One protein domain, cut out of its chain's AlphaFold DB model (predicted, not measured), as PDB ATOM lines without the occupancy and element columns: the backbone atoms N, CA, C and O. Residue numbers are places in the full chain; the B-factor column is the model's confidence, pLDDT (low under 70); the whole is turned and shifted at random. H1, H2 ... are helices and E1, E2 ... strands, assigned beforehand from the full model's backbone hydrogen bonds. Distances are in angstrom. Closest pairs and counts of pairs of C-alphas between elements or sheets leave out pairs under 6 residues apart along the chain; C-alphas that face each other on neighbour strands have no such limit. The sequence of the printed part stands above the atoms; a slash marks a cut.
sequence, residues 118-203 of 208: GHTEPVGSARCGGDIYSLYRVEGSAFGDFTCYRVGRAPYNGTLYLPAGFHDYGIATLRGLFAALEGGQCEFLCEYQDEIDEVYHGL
ATOM      1  N   GLY A 118      21.828 -40.380  50.550       77.38
ATOM      2  CA  GLY A 118      21.797 -41.838  50.529       77.38
ATOM      3  C   GLY A 118      21.753 -42.426  49.114       77.38
ATOM      4  O   GLY A 118      21.921 -41.748  48.096       77.38
ATOM      5  N   HIS A 119      21.564 -43.738  49.048       79.50
ATOM      6  CA  HIS A 119      21.368 -44.495  47.821       79.50
ATOM      7  C   HIS A 119      19.877 -44.668  47.543       79.50
ATOM      8  O   HIS A 119      19.132 -45.111  48.410       79.50
ATOM      9  N   THR A 120      19.444 -44.344  46.327       81.69
ATOM     10  CA  THR A 120      18.043 -44.475  45.916       81.69
ATOM     11  C   THR A 120      17.858 -45.682  45.004       81.69
ATOM     12  O   THR A 120      18.427 -45.726  43.910       81.69
ATOM     13  N   GLU A 121      17.007 -46.621  45.408       87.06
ATOM     14  CA  GLU A 121      16.631 -47.794  44.623       87.06
ATOM     15  C   GLU A 121      15.164 -47.730  44.178       87.06
ATOM     16  O   GLU A 121      14.277 -47.462  44.994       87.06
ATOM     17  N   PRO A 122      14.860 -47.970  42.889       89.38
ATOM     18  CA  PRO A 122      13.483 -48.041  42.426       89.38
ATOM     19  C   PRO A 122      12.808 -49.312  42.952       89.38
ATOM     20  O   PRO A 122      13.280 -50.421  42.715       89.38
ATOM     21  N   VAL A 123      11.656 -49.151  43.601       93.56
ATOM     22  CA  VAL A 123      10.819 -50.268  44.066       93.56
ATOM     23  C   VAL A 123       9.835 -50.692  42.973       93.56
ATOM     24  O   VAL A 123       9.616 -51.880  42.745       93.56
ATOM     25  N   GLY A 124       9.235 -49.728  42.269       91.94
ATOM     26  CA  GLY A 124       8.352 -49.994  41.132       91.94
ATOM     27  C   GLY A 124       7.481 -48.802  40.750       91.94
ATOM     28  O   GLY A 124       7.418 -47.816  41.482       91.94
ATOM     29  N   SER A 125       6.761 -48.922  39.629       92.19
ATOM     30  CA  SER A 125       5.803 -47.901  39.182       92.19
ATOM     31  C   SER A 125       4.427 -48.473  38.830       92.19
ATOM     32  O   SER A 125       4.328 -49.573  38.285       92.19
ATOM     33  N   ALA A 126       3.358 -47.717  39.095       91.62
ATOM     34  CA  ALA A 126       1.987 -48.054  38.702       91.62
ATOM     35  C   ALA A 126       1.212 -46.828  38.214       91.62
ATOM     36  O   ALA A 126       1.464 -45.700  38.635       91.62
ATOM     37  N   ARG A 127       0.240 -47.063  37.327       89.81
ATOM     38  CA  ARG A 127      -0.712 -46.037  36.893       89.81
ATOM     39  C   ARG A 127      -1.944 -46.051  37.785       89.81
ATOM     40  O   ARG A 127      -2.554 -47.104  37.953       89.81
ATOM     41  N   CYS A 128      -2.331 -44.886  38.286       86.00
ATOM     42  CA  CYS A 128      -3.556 -44.691  39.054       86.00
ATOM     43  C   CYS A 128      -4.147 -43.320  38.707       86.00
ATOM     44  O   CYS A 128      -3.413 -42.339  38.637       86.00
ATOM     45  N   GLY A 129      -5.449 -43.249  38.413       82.25
ATOM     46  CA  GLY A 129      -6.126 -41.972  38.132       82.25
ATOM     47  C   GLY A 129      -5.611 -41.186  36.913       82.25
ATOM     48  O   GLY A 129      -5.922 -40.010  36.773       82.25
ATOM     49  N   GLY A 130      -4.835 -41.815  36.021       83.75
ATOM     50  CA  GLY A 130      -4.195 -41.150  34.876       83.75
ATOM     51  C   GLY A 130      -2.762 -40.669  35.133       83.75
ATOM     52  O   GLY A 130      -2.084 -40.297  34.177       83.75
ATOM     53  N   ASP A 131      -2.279 -40.764  36.372       89.06
ATOM     54  CA  ASP A 131      -0.914 -40.411  36.758       89.06
ATOM     55  C   ASP A 131      -0.053 -41.667  36.961       89.06
ATOM     56  O   ASP A 131      -0.562 -42.781  37.141       89.06
ATOM     57  N   ILE A 132       1.269 -41.502  36.893       89.31
ATOM     58  CA  ILE A 132       2.257 -42.546  37.169       89.31
ATOM     59  C   ILE A 132       2.854 -42.277  38.546       89.31
ATOM     60  O   ILE A 132       3.461 -41.232  38.765       89.31
ATOM     61  N   TYR A 133       2.707 -43.254  39.436       91.19
ATOM     62  CA  TYR A 133       3.335 -43.286  40.750       91.19
ATOM     63  C   TYR A 133       4.583 -44.152  40.658       91.19
ATOM     64  O   TYR A 133       4.485 -45.305  40.239       91.19
ATOM     65  N   SER A 134       5.732 -43.617  41.055       90.38
ATOM     66  CA  SER A 134       7.009 -44.332  41.117       90.38
ATOM     67  C   SER A 134       7.513 -44.328  42.552       90.38
ATOM     68  O   SER A 134       7.713 -43.260  43.120       90.38
ATOM     69  N   LEU A 135       7.695 -45.509  43.131       92.12
ATOM     70  CA  LEU A 135       8.120 -45.710  44.514       92.12
ATOM     71  C   LEU A 135       9.624 -45.985  44.575       92.12
ATOM     72  O   LEU A 135      10.142 -46.756  43.760       92.12
ATOM     73  N   TYR A 136      10.298 -45.407  45.566       90.69
ATOM     74  CA  TYR A 136      11.737 -45.537  45.770       90.69
ATOM     75  C   TYR A 136      12.064 -45.831  47.232       90.69
ATOM     76  O   TYR A 136      11.450 -45.264  48.135       90.69
ATOM     77  N   ARG A 137      13.069 -46.678  47.450       92.00
ATOM     78  CA  ARG A 137      13.717 -46.874  48.745       92.00
ATOM     79  C   ARG A 137      14.978 -46.020  48.788       92.00
ATOM     80  O   ARG A 137      15.754 -46.032  47.837       92.00
ATOM     81  N   VAL A 138      15.168 -45.286  49.872       87.19
ATOM     82  CA  VAL A 138      16.375 -44.511  50.150       87.19
ATOM     83  C   VAL A 138      17.081 -45.151  51.337       87.19
ATOM     84  O   VAL A 138      16.463 -45.328  52.384       87.19
ATOM     85  N   GLU A 139      18.354 -45.498  51.170       87.56
ATOM     86  CA  GLU A 139      19.168 -46.135  52.212       87.56
ATOM     87  C   GLU A 139      20.478 -45.387  52.447       87.56
ATOM     88  O   GLU A 139      21.084 -44.858  51.512       87.56
ATOM     89  N   GLY A 140      20.944 -45.359  53.693       80.81
ATOM     90  CA  GLY A 140      22.208 -44.729  54.069       80.81
ATOM     91  C   GLY A 140      22.214 -43.210  53.901       80.81
ATOM     92  O   GLY A 140      23.280 -42.634  53.694       80.81
ATOM     93  N   SER A 141      21.043 -42.564  53.944       81.44
ATOM     94  CA  SER A 141      20.960 -41.101  53.969       81.44
ATOM     95  C   SER A 141      21.343 -40.561  55.347       81.44
ATOM     96  O   SER A 141      21.221 -41.255  56.361       81.44
ATOM     97  N   ALA A 142      21.725 -39.286  55.411       77.06
ATOM     98  CA  ALA A 142      21.981 -38.612  56.682       77.06
ATOM     99  C   ALA A 142      20.730 -38.471  57.574       77.06
ATOM    100  O   ALA A 142      20.845 -38.139  58.751       77.06
ATOM    101  N   PHE A 143      19.549 -38.741  57.021       75.38
ATOM    102  CA  PHE A 143      18.254 -38.633  57.685       75.38
ATOM    103  C   PHE A 143      17.679 -40.009  58.058       75.38
ATOM    104  O   PHE A 143      16.562 -40.096  58.558       75.38
ATOM    105  N   GLY A 144      18.456 -41.077  57.846       81.62
ATOM    106  CA  GLY A 144      18.023 -42.462  58.005       81.62
ATOM    107  C   GLY A 144      17.482 -43.063  56.709       81.62
ATOM    108  O   GLY A 144      17.453 -42.418  55.658       81.62
ATOM    109  N   ASP A 145      17.083 -44.326  56.775       89.50
ATOM    110  CA  ASP A 145      16.474 -45.007  55.637       89.50
ATOM    111  C   ASP A 145      14.984 -44.681  55.586       89.50
ATOM    112  O   ASP A 145      14.325 -44.644  56.623       89.50
ATOM    113  N   PHE A 146      14.433 -44.467  54.394       89.12
ATOM    114  CA  PHE A 146      13.013 -44.162  54.229       89.12
ATOM    115  C   PHE A 146      12.524 -44.496  52.821       89.12
ATOM    116  O   PHE A 146      13.295 -44.806  51.913       89.12
ATOM    117  N   THR A 147      11.212 -44.425  52.623       90.38
ATOM    118  CA  THR A 147      10.582 -44.601  51.313       90.38
ATOM    119  C   THR A 147       9.983 -43.277  50.848       90.38
ATOM    120  O   THR A 147       9.279 -42.612  51.605       90.38
ATOM    121  N   CYS A 148      10.222 -42.908  49.592       88.25
ATOM    122  CA  CYS A 148       9.624 -41.739  48.944       88.25
ATOM    123  C   CYS A 148       8.972 -42.135  47.615       88.25
ATOM    124  O   CYS A 148       9.232 -43.216  47.075       88.25
ATOM    125  N   TYR A 149       8.107 -41.283  47.073       88.56
ATOM    126  CA  TYR A 149       7.479 -41.551  45.779       88.56
ATOM    127  C   TYR A 149       7.407 -40.307  44.902       88.56
ATOM    128  O   TYR A 149       7.396 -39.181  45.385       88.56
ATOM    129  N   ARG A 150       7.362 -40.520  43.587       87.69
ATOM    130  CA  ARG A 150       7.087 -39.479  42.595       87.69
ATOM    131  C   ARG A 150       5.734 -39.701  41.949       87.69
ATOM    132  O   ARG A 150       5.395 -40.846  41.647       87.69
ATOM    133  N   VAL A 151       5.008 -38.620  41.684       87.88
ATOM    134  CA  VAL A 151       3.733 -38.644  40.951       87.88
ATOM    135  C   VAL A 151       3.787 -37.666  39.802       87.88
ATOM    136  O   VAL A 151       4.072 -36.490  39.994       87.88
ATOM    137  N   GLY A 152       3.495 -38.131  38.595       84.75
ATOM    138  CA  GLY A 152       3.398 -37.230  37.456       84.75
ATOM    139  C   GLY A 152       2.804 -37.874  36.220       84.75
ATOM    140  O   GLY A 152       2.569 -39.084  36.157       84.75
ATOM    141  N   ARG A 153       2.594 -37.042  35.202       80.50
ATOM    142  CA  ARG A 153       2.183 -37.484  33.870       80.50
ATOM    143  C   ARG A 153       3.393 -37.551  32.957       80.50
ATOM    144  O   ARG A 153       4.152 -36.591  32.847       80.50
ATOM    145  N   ALA A 154       3.538 -38.672  32.254       60.34
ATOM    146  CA  ALA A 154       4.507 -38.767  31.169       60.34
ATOM    147  C   ALA A 154       4.273 -37.621  30.158       60.34
ATOM    148  O   ALA A 154       3.112 -37.336  29.848       60.34
ATOM    149  N   PRO A 155       5.329 -36.977  29.627       54.78
ATOM    150  CA  PRO A 155       6.749 -37.336  29.732       54.78
ATOM    151  C   PRO A 155       7.530 -36.632  30.864       54.78
ATOM    152  O   PRO A 155       8.756 -36.714  30.876       54.78
ATOM    153  N   TYR A 156       6.873 -35.925  31.786       55.97
ATOM    154  CA  TYR A 156       7.554 -35.100  32.791       55.97
ATOM    155  C   TYR A 156       8.014 -35.904  34.014       55.97
ATOM    156  O   TYR A 156       7.369 -36.875  34.420       55.97
ATOM    157  N   ASN A 157       9.120 -35.463  34.624       60.28
ATOM    158  CA  ASN A 157       9.536 -35.922  35.947       60.28
ATOM    159  C   ASN A 157       8.474 -35.466  36.951       60.28
ATOM    160  O   ASN A 157       8.273 -34.272  37.144       60.28
ATOM    161  N   GLY A 158       7.751 -36.418  37.535       73.12
ATOM    162  CA  GLY A 158       6.693 -36.127  38.495       73.12
ATOM    163  C   GLY A 158       7.197 -35.468  39.780       73.12
ATOM    164  O   GLY A 158       8.373 -35.603  40.134       73.12
ATOM    165  N   THR A 159       6.284 -34.809  40.489       79.31
ATOM    166  CA  THR A 159       6.495 -34.204  41.807       79.31
ATOM    167  C   THR A 159       6.970 -35.255  42.806       79.31
ATOM    168  O   THR A 159       6.425 -36.362  42.836       79.31
ATOM    169  N   LEU A 160       8.006 -34.931  43.584       80.12
ATOM    170  CA  LEU A 160       8.575 -35.803  44.610       80.12
ATOM    171  C   LEU A 160       7.868 -35.566  45.944       80.12
ATOM    172  O   LEU A 160       7.684 -34.430  46.359       80.12
ATOM    173  N   TYR A 161       7.523 -36.657  46.614       83.12
ATOM    174  CA  TYR A 161       6.889 -36.666  47.923       83.12
ATOM    175  C   TYR A 161       7.809 -37.377  48.911       83.12
ATOM    176  O   TYR A 161       8.100 -38.573  48.758       83.12
ATOM    177  N   LEU A 162       8.276 -36.636  49.914       81.94
ATOM    178  CA  LEU A 162       9.141 -37.134  50.983       81.94
ATOM    179  C   LEU A 162       8.312 -37.407  52.243       81.94
ATOM    180  O   LEU A 162       7.348 -36.684  52.503       81.94
ATOM    181  N   PRO A 163       8.642 -38.438  53.036       81.19
ATOM    182  CA  PRO A 163       7.969 -38.649  54.307       81.19
ATOM    183  C   PRO A 163       8.298 -37.500  55.263       81.19
ATOM    184  O   PRO A 163       9.455 -37.089  55.373       81.19
ATOM    185  N   ALA A 164       7.287 -36.983  55.963       76.69
ATOM    186  CA  ALA A 164       7.476 -35.940  56.964       76.69
ATOM    187  C   ALA A 164       8.537 -36.362  57.994       76.69
ATOM    188  O   ALA A 164       8.530 -37.492  58.487       76.69
ATOM    189  N   GLY A 165       9.492 -35.470  58.271       71.12
ATOM    190  CA  GLY A 165      10.604 -35.752  59.185       71.12
ATOM    191  C   GLY A 165      11.526 -36.897  58.743       71.12
ATOM    192  O   GLY A 165      12.291 -37.389  59.567       71.12
ATOM    193  N   PHE A 166      11.453 -37.331  57.479       75.75
ATOM    194  CA  PHE A 166      12.186 -38.480  56.937       75.75
ATOM    195  C   PHE A 166      11.886 -39.808  57.648       75.75
ATOM    196  O   PHE A 166      12.712 -40.717  57.672       75.75
ATOM    197  N   HIS A 167      10.690 -39.941  58.227       80.38
ATOM    198  CA  HIS A 167      10.293 -41.164  58.917       80.38
ATOM    199  C   HIS A 167      10.073 -42.333  57.951       80.38
ATOM    200  O   HIS A 167       9.373 -42.219  56.942       80.38
ATOM    201  N   ASP A 168      10.615 -43.501  58.297       88.25
ATOM    202  CA  ASP A 168      10.319 -44.728  57.570       88.25
ATOM    203  C   ASP A 168       8.937 -45.264  57.955       88.25
ATOM    204  O   ASP A 168       8.744 -45.838  59.028       88.25
ATOM    205  N   TYR A 169       7.967 -45.119  57.055       87.88
ATOM    206  CA  TYR A 169       6.635 -45.699  57.229       87.88
ATOM    207  C   TYR A 169       6.581 -47.209  56.934       87.88
ATOM    208  O   TYR A 169       5.503 -47.804  56.987       87.88
ATOM    209  N   GLY A 170       7.702 -47.850  56.580       90.62
ATOM    210  CA  GLY A 170       7.748 -49.286  56.278       90.62
ATOM    211  C   GLY A 170       7.021 -49.661  54.980       90.62
ATOM    212  O   GLY A 170       6.627 -50.814  54.778       90.62
ATOM    213  N   ILE A 171       6.816 -48.694  54.083       92.75
ATOM    214  CA  ILE A 171       6.145 -48.910  52.801       92.75
ATOM    215  C   ILE A 171       7.137 -49.556  51.831       92.75
ATOM    216  O   ILE A 171       8.035 -48.903  51.307       92.75
ATOM    217  N   ALA A 172       6.942 -50.849  51.566       93.81
ATOM    218  CA  ALA A 172       7.808 -51.637  50.684       93.81
ATOM    219  C   ALA A 172       7.194 -51.942  49.304       93.81
ATOM    220  O   ALA A 172       7.828 -52.575  48.466       93.81
ATOM    221  N   THR A 173       5.936 -51.559  49.054       95.81
ATOM    222  CA  THR A 173       5.235 -51.877  47.795       95.81
ATOM    223  C   THR A 173       4.296 -50.752  47.374       95.81
ATOM    224  O   THR A 173       3.765 -50.036  48.220       95.81
ATOM    225  N   LEU A 174       4.002 -50.659  46.072       94.19
ATOM    226  CA  LEU A 174       3.002 -49.722  45.538       94.19
ATOM    227  C   LEU A 174       1.608 -49.935  46.139       94.19
ATOM    228  O   LEU A 174       0.890 -48.975  46.383       94.19
ATOM    229  N   ARG A 175       1.229 -51.188  46.425       94.44
ATOM    230  CA  ARG A 175      -0.036 -51.479  47.114       94.44
ATOM    231  C   ARG A 175      -0.049 -50.886  48.524       94.44
ATOM    232  O   ARG A 175      -1.067 -50.351  48.939       94.44
ATOM    233  N   GLY A 176       1.073 -50.983  49.239       94.12
ATOM    234  CA  GLY A 176       1.244 -50.350  50.548       94.12
ATOM    235  C   GLY A 176       1.173 -48.827  50.465       94.12
ATOM    236  O   GLY A 176       0.494 -48.218  51.282       94.12
ATOM    237  N   LEU A 177       1.788 -48.229  49.437       93.62
ATOM    238  CA  LEU A 177       1.690 -46.791  49.180       93.62
ATOM    239  C   LEU A 177       0.232 -46.358  48.986       93.62
ATOM    240  O   LEU A 177      -0.228 -45.456  49.675       93.62
ATOM    241  N   PHE A 178      -0.510 -47.003  48.083       93.44
ATOM    242  CA  PHE A 178      -1.902 -46.620  47.824       93.44
ATOM    243  C   PHE A 178      -2.795 -46.793  49.056       93.44
ATOM    244  O   PHE A 178      -3.587 -45.905  49.347       93.44
ATOM    245  N   ALA A 179      -2.605 -47.867  49.830       92.31
ATOM    246  CA  ALA A 179      -3.322 -48.052  51.091       92.31
ATOM    247  C   ALA A 179      -3.016 -46.937  52.110       92.31
ATOM    248  O   ALA A 179      -3.927 -46.451  52.778       92.31
ATOM    249  N   ALA A 180      -1.754 -46.504  52.204       90.19
ATOM    250  CA  ALA A 180      -1.352 -45.413  53.087       90.19
ATOM    251  C   ALA A 180      -1.968 -44.067  52.671       90.19
ATOM    252  O   ALA A 180      -2.430 -43.317  53.533       90.19
ATOM    253  N   LEU A 181      -2.018 -43.787  51.362       88.62
ATOM    254  CA  LEU A 181      -2.624 -42.574  50.806       88.62
ATOM    255  C   LEU A 181      -4.145 -42.547  51.005       88.62
ATOM    256  O   LEU A 181      -4.685 -41.540  51.454       88.62
ATOM    257  N   GLU A 182      -4.838 -43.652  50.722       88.56
ATOM    258  CA  GLU A 182      -6.291 -43.764  50.919       88.56
ATOM    259  C   GLU A 182      -6.683 -43.672  52.399       88.56
ATOM    260  O   GLU A 182      -7.703 -43.076  52.741       88.56
ATOM    261  N   GLY A 183      -5.871 -44.259  53.281       85.00
ATOM    262  CA  GLY A 183      -6.119 -44.273  54.720       85.00
ATOM    263  C   GLY A 183      -5.666 -43.015  55.465       85.00
ATOM    264  O   GLY A 183      -5.918 -42.932  56.667       85.00
ATOM    265  N   GLY A 184      -4.972 -42.078  54.807       81.06
ATOM    266  CA  GLY A 184      -4.371 -40.904  55.459       81.06
ATOM    267  C   GLY A 184      -3.364 -41.267  56.558       81.06
ATOM    268  O   GLY A 184      -3.233 -40.543  57.541       81.06
ATOM    269  N   GLN A 185      -2.701 -42.423  56.436       74.50
ATOM    270  CA  GLN A 185      -1.871 -43.007  57.502       74.50
ATOM    271  C   GLN A 185      -0.443 -42.460  57.540       74.50
ATOM    272  O   GLN A 185       0.295 -42.727  58.487       74.50
ATOM    273  N   CYS A 186      -0.047 -41.720  56.508       77.38
ATOM    274  CA  CYS A 186       1.298 -41.202  56.345       77.38
ATOM    275  C   CYS A 186       1.229 -39.757  55.874       77.38
ATOM    276  O   CYS A 186       0.504 -39.442  54.928       77.38
ATOM    277  N   GLU A 187       2.020 -38.898  56.506       79.50
ATOM    278  CA  GLU A 187       2.202 -37.531  56.049       79.50
ATOM    279  C   GLU A 187       3.393 -37.498  55.095       79.50
ATOM    280  O   GLU A 187       4.535 -37.792  55.472       79.50
ATOM    281  N   PHE A 188       3.097 -37.190  53.839       76.19
ATOM    282  CA  PHE A 188       4.094 -36.935  52.819       76.19
ATOM    283  C   PHE A 188       4.045 -35.460  52.461       76.19
ATOM    284  O   PHE A 188       2.985 -34.933  52.122       76.19
ATOM    285  N   LEU A 189       5.194 -34.806  52.552       67.31
ATOM    286  CA  LEU A 189       5.331 -33.391  52.258       67.31
ATOM    287  C   LEU A 189       5.628 -33.208  50.768       67.31
ATOM    288  O   LEU A 189       6.363 -33.994  50.162       67.31
ATOM    289  N   CYS A 190       5.004 -32.183  50.195       61.56
ATOM    290  CA  CYS A 190       5.123 -31.776  48.803       61.56
ATOM    291  C   CYS A 190       5.354 -30.265  48.754       61.56
ATOM    292  O   CYS A 190       4.484 -29.517  49.193       61.56
ATOM    293  N   GLU A 191       6.504 -29.863  48.209       49.41
ATOM    294  CA  GLU A 191       6.856 -28.513  47.728       49.41
ATOM    295  C   GLU A 191       6.611 -27.318  48.678       49.41
ATOM    296  O   GLU A 191       6.542 -26.189  48.207       49.41
ATOM    297  N   TYR A 192       6.520 -27.514  50.000       43.72
ATOM    298  CA  TYR A 192       6.297 -26.410  50.953       43.72
ATOM    299  C   TYR A 192       7.134 -26.509  52.242       43.72
ATOM    300  O   TYR A 192       6.714 -26.072  53.317       43.72
ATOM    301  N   GLN A 193       8.350 -27.048  52.143       43.41
ATOM    302  CA  GLN A 193       9.493 -26.628  52.958       43.41
ATOM    303  C   GLN A 193      10.524 -25.963  52.035       43.41
ATOM    304  O   GLN A 193      11.518 -26.580  51.656       43.41
ATOM    305  N   ASP A 194      10.261 -24.700  51.676       45.97
ATOM    306  CA  ASP A 194      10.845 -23.944  50.549       45.97
ATOM    307  C   ASP A 194      12.372 -24.055  50.344       45.97
ATOM    308  O   ASP A 194      12.843 -23.924  49.221       45.97
ATOM    309  N   GLU A 195      13.169 -24.319  51.383       50.03
ATOM    310  CA  GLU A 195      14.639 -24.326  51.280       50.03
ATOM    311  C   GLU A 195      15.270 -25.726  51.344       50.03
ATOM    312  O   GLU A 195      16.307 -25.971  50.729       50.03
ATOM    313  N   ILE A 196      14.651 -26.672  52.060       51.97
ATOM    314  CA  ILE A 196      15.119 -28.067  52.127       51.97
ATOM    315  C   ILE A 196      14.584 -28.850  50.923       51.97
ATOM    316  O   ILE A 196      15.308 -29.667  50.349       51.97
ATOM    317  N   ASP A 197      13.360 -28.560  50.483       48.03
ATOM    318  CA  ASP A 197      12.742 -29.237  49.344       48.03
ATOM    319  C   ASP A 197      13.482 -28.934  48.035       48.03
ATOM    320  O   ASP A 197      13.752 -29.862  47.273       48.03
ATOM    321  N   GLU A 198      13.903 -27.687  47.784       54.66
ATOM    322  CA  GLU A 198      14.704 -27.343  46.594       54.66
ATOM    323  C   GLU A 198      16.043 -28.093  46.566       54.66
ATOM    324  O   GLU A 198      16.449 -28.633  45.529       54.66
ATOM    325  N   VAL A 199      16.690 -28.210  47.729       58.34
ATOM    326  CA  VAL A 199      17.912 -28.995  47.913       58.34
ATOM    327  C   VAL A 199      17.657 -30.455  47.549       58.34
ATOM    328  O   VAL A 199      18.373 -31.002  46.710       58.34
ATOM    329  N   TYR A 200      16.608 -31.080  48.091       59.62
ATOM    330  CA  TYR A 200      16.273 -32.476  47.797       59.62
ATOM    331  C   TYR A 200      15.828 -32.721  46.360       59.62
ATOM    332  O   TYR A 200      16.225 -33.728  45.766       59.62
ATOM    333  N   HIS A 201      15.068 -31.808  45.763       58.94
ATOM    334  CA  HIS A 201      14.773 -31.862  44.337       58.94
ATOM    335  C   HIS A 201      16.071 -31.899  43.519       58.94
ATOM    336  O   HIS A 201      16.198 -32.767  42.654       58.94
ATOM    337  N   GLY A 202      17.074 -31.084  43.868       56.00
ATOM    338  CA  GLY A 202      18.420 -31.148  43.285       56.00
ATOM    339  C   GLY A 202      19.182 -32.456  43.563       56.00
ATOM    340  O   GLY A 202      19.915 -32.927  42.696       56.00
ATOM    341  N   LEU A 203      18.984 -33.091  44.728       58.12
ATOM    342  CA  LEU A 203      19.590 -34.391  45.069       58.12
ATOM    343  C   LEU A 203      19.024 -35.546  44.218       58.12
ATOM    344  O   LEU A 203      19.763 -36.460  43.844       58.12
TER     345      LEU A 203
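Overview. This is residues 118 to 203 of the 208 residues of an uncharacterized protein of Collinsella aerofaciens (UniProt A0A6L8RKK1). A strongly twisted sheet of four strands has the short helix H1 lying across one face, over E2, while a second short helix, H2, only grazes the sheet at its E4 edge. The link between the helices passes E4, where residues 188 to 189 pair antiparallel with residues 162 to 163. The printed part has 86 residues, with E1, E2, E3, E4, H1, H2 along the chain; the sheet runs E1, E2, E3, E4, antiparallel throughout, and the class is mixed. It is compact, with a radius of gyration of the C-alphas of 12.3 A, and spans 32 by 27 by 23 A.

Along the chain. Find C-alpha 119 at (21.368, -44.495, 47.821); from there E1, residues 119 to 128, runs 26.4 A. E2, residues 131 to 139, runs 26.0 A, E3, residues 146 to 152, 20.5 A, and E4, residues 159 to 163, 13.3 A. H1, residues 174 to 182, begins at C-alpha 174 at (3.002, -49.722, 45.538) and is 12.3 A long. H2, residues 196 to 203, covers 10.5 A and ends at C-alpha 203 at (19.590, -34.391, 45.069).

Arrangement. The strands form a meander, each the antiparallel neighbour of the one before, in three hairpins. Look for N 121 and O 137 at 2.8 A between E1 and E2, N 134 and O 150 at 2.9 A between E2 and E3, and N 151 and O 159 at 2.9 A between E3 and E4. H1 is on the sheet at a height of 8.9 A, across the strands at 69 degrees to E2 on the local plane; its closest C-alphas to E2 are Leu 174 and Leu 135, 6.6 A apart. H2 grazes the sheet with residues 197 to 201; the closest C-alphas of E4 and H2, Leu 160 and His 201, are 7.3 A apart. H1 and H2 are apart. In both helices every O i to N i+4 pair is within hydrogen-bond range.

Size, cuts and confidence. The C-alphas farthest apart, Gly 130 and Ala 142, are 34.2 A apart. The printed part has no cut, and the link from H1 to H2 is long, with 13 residues. Look for pLDDT under 70 at residues 154 to 157 and 189 to 203.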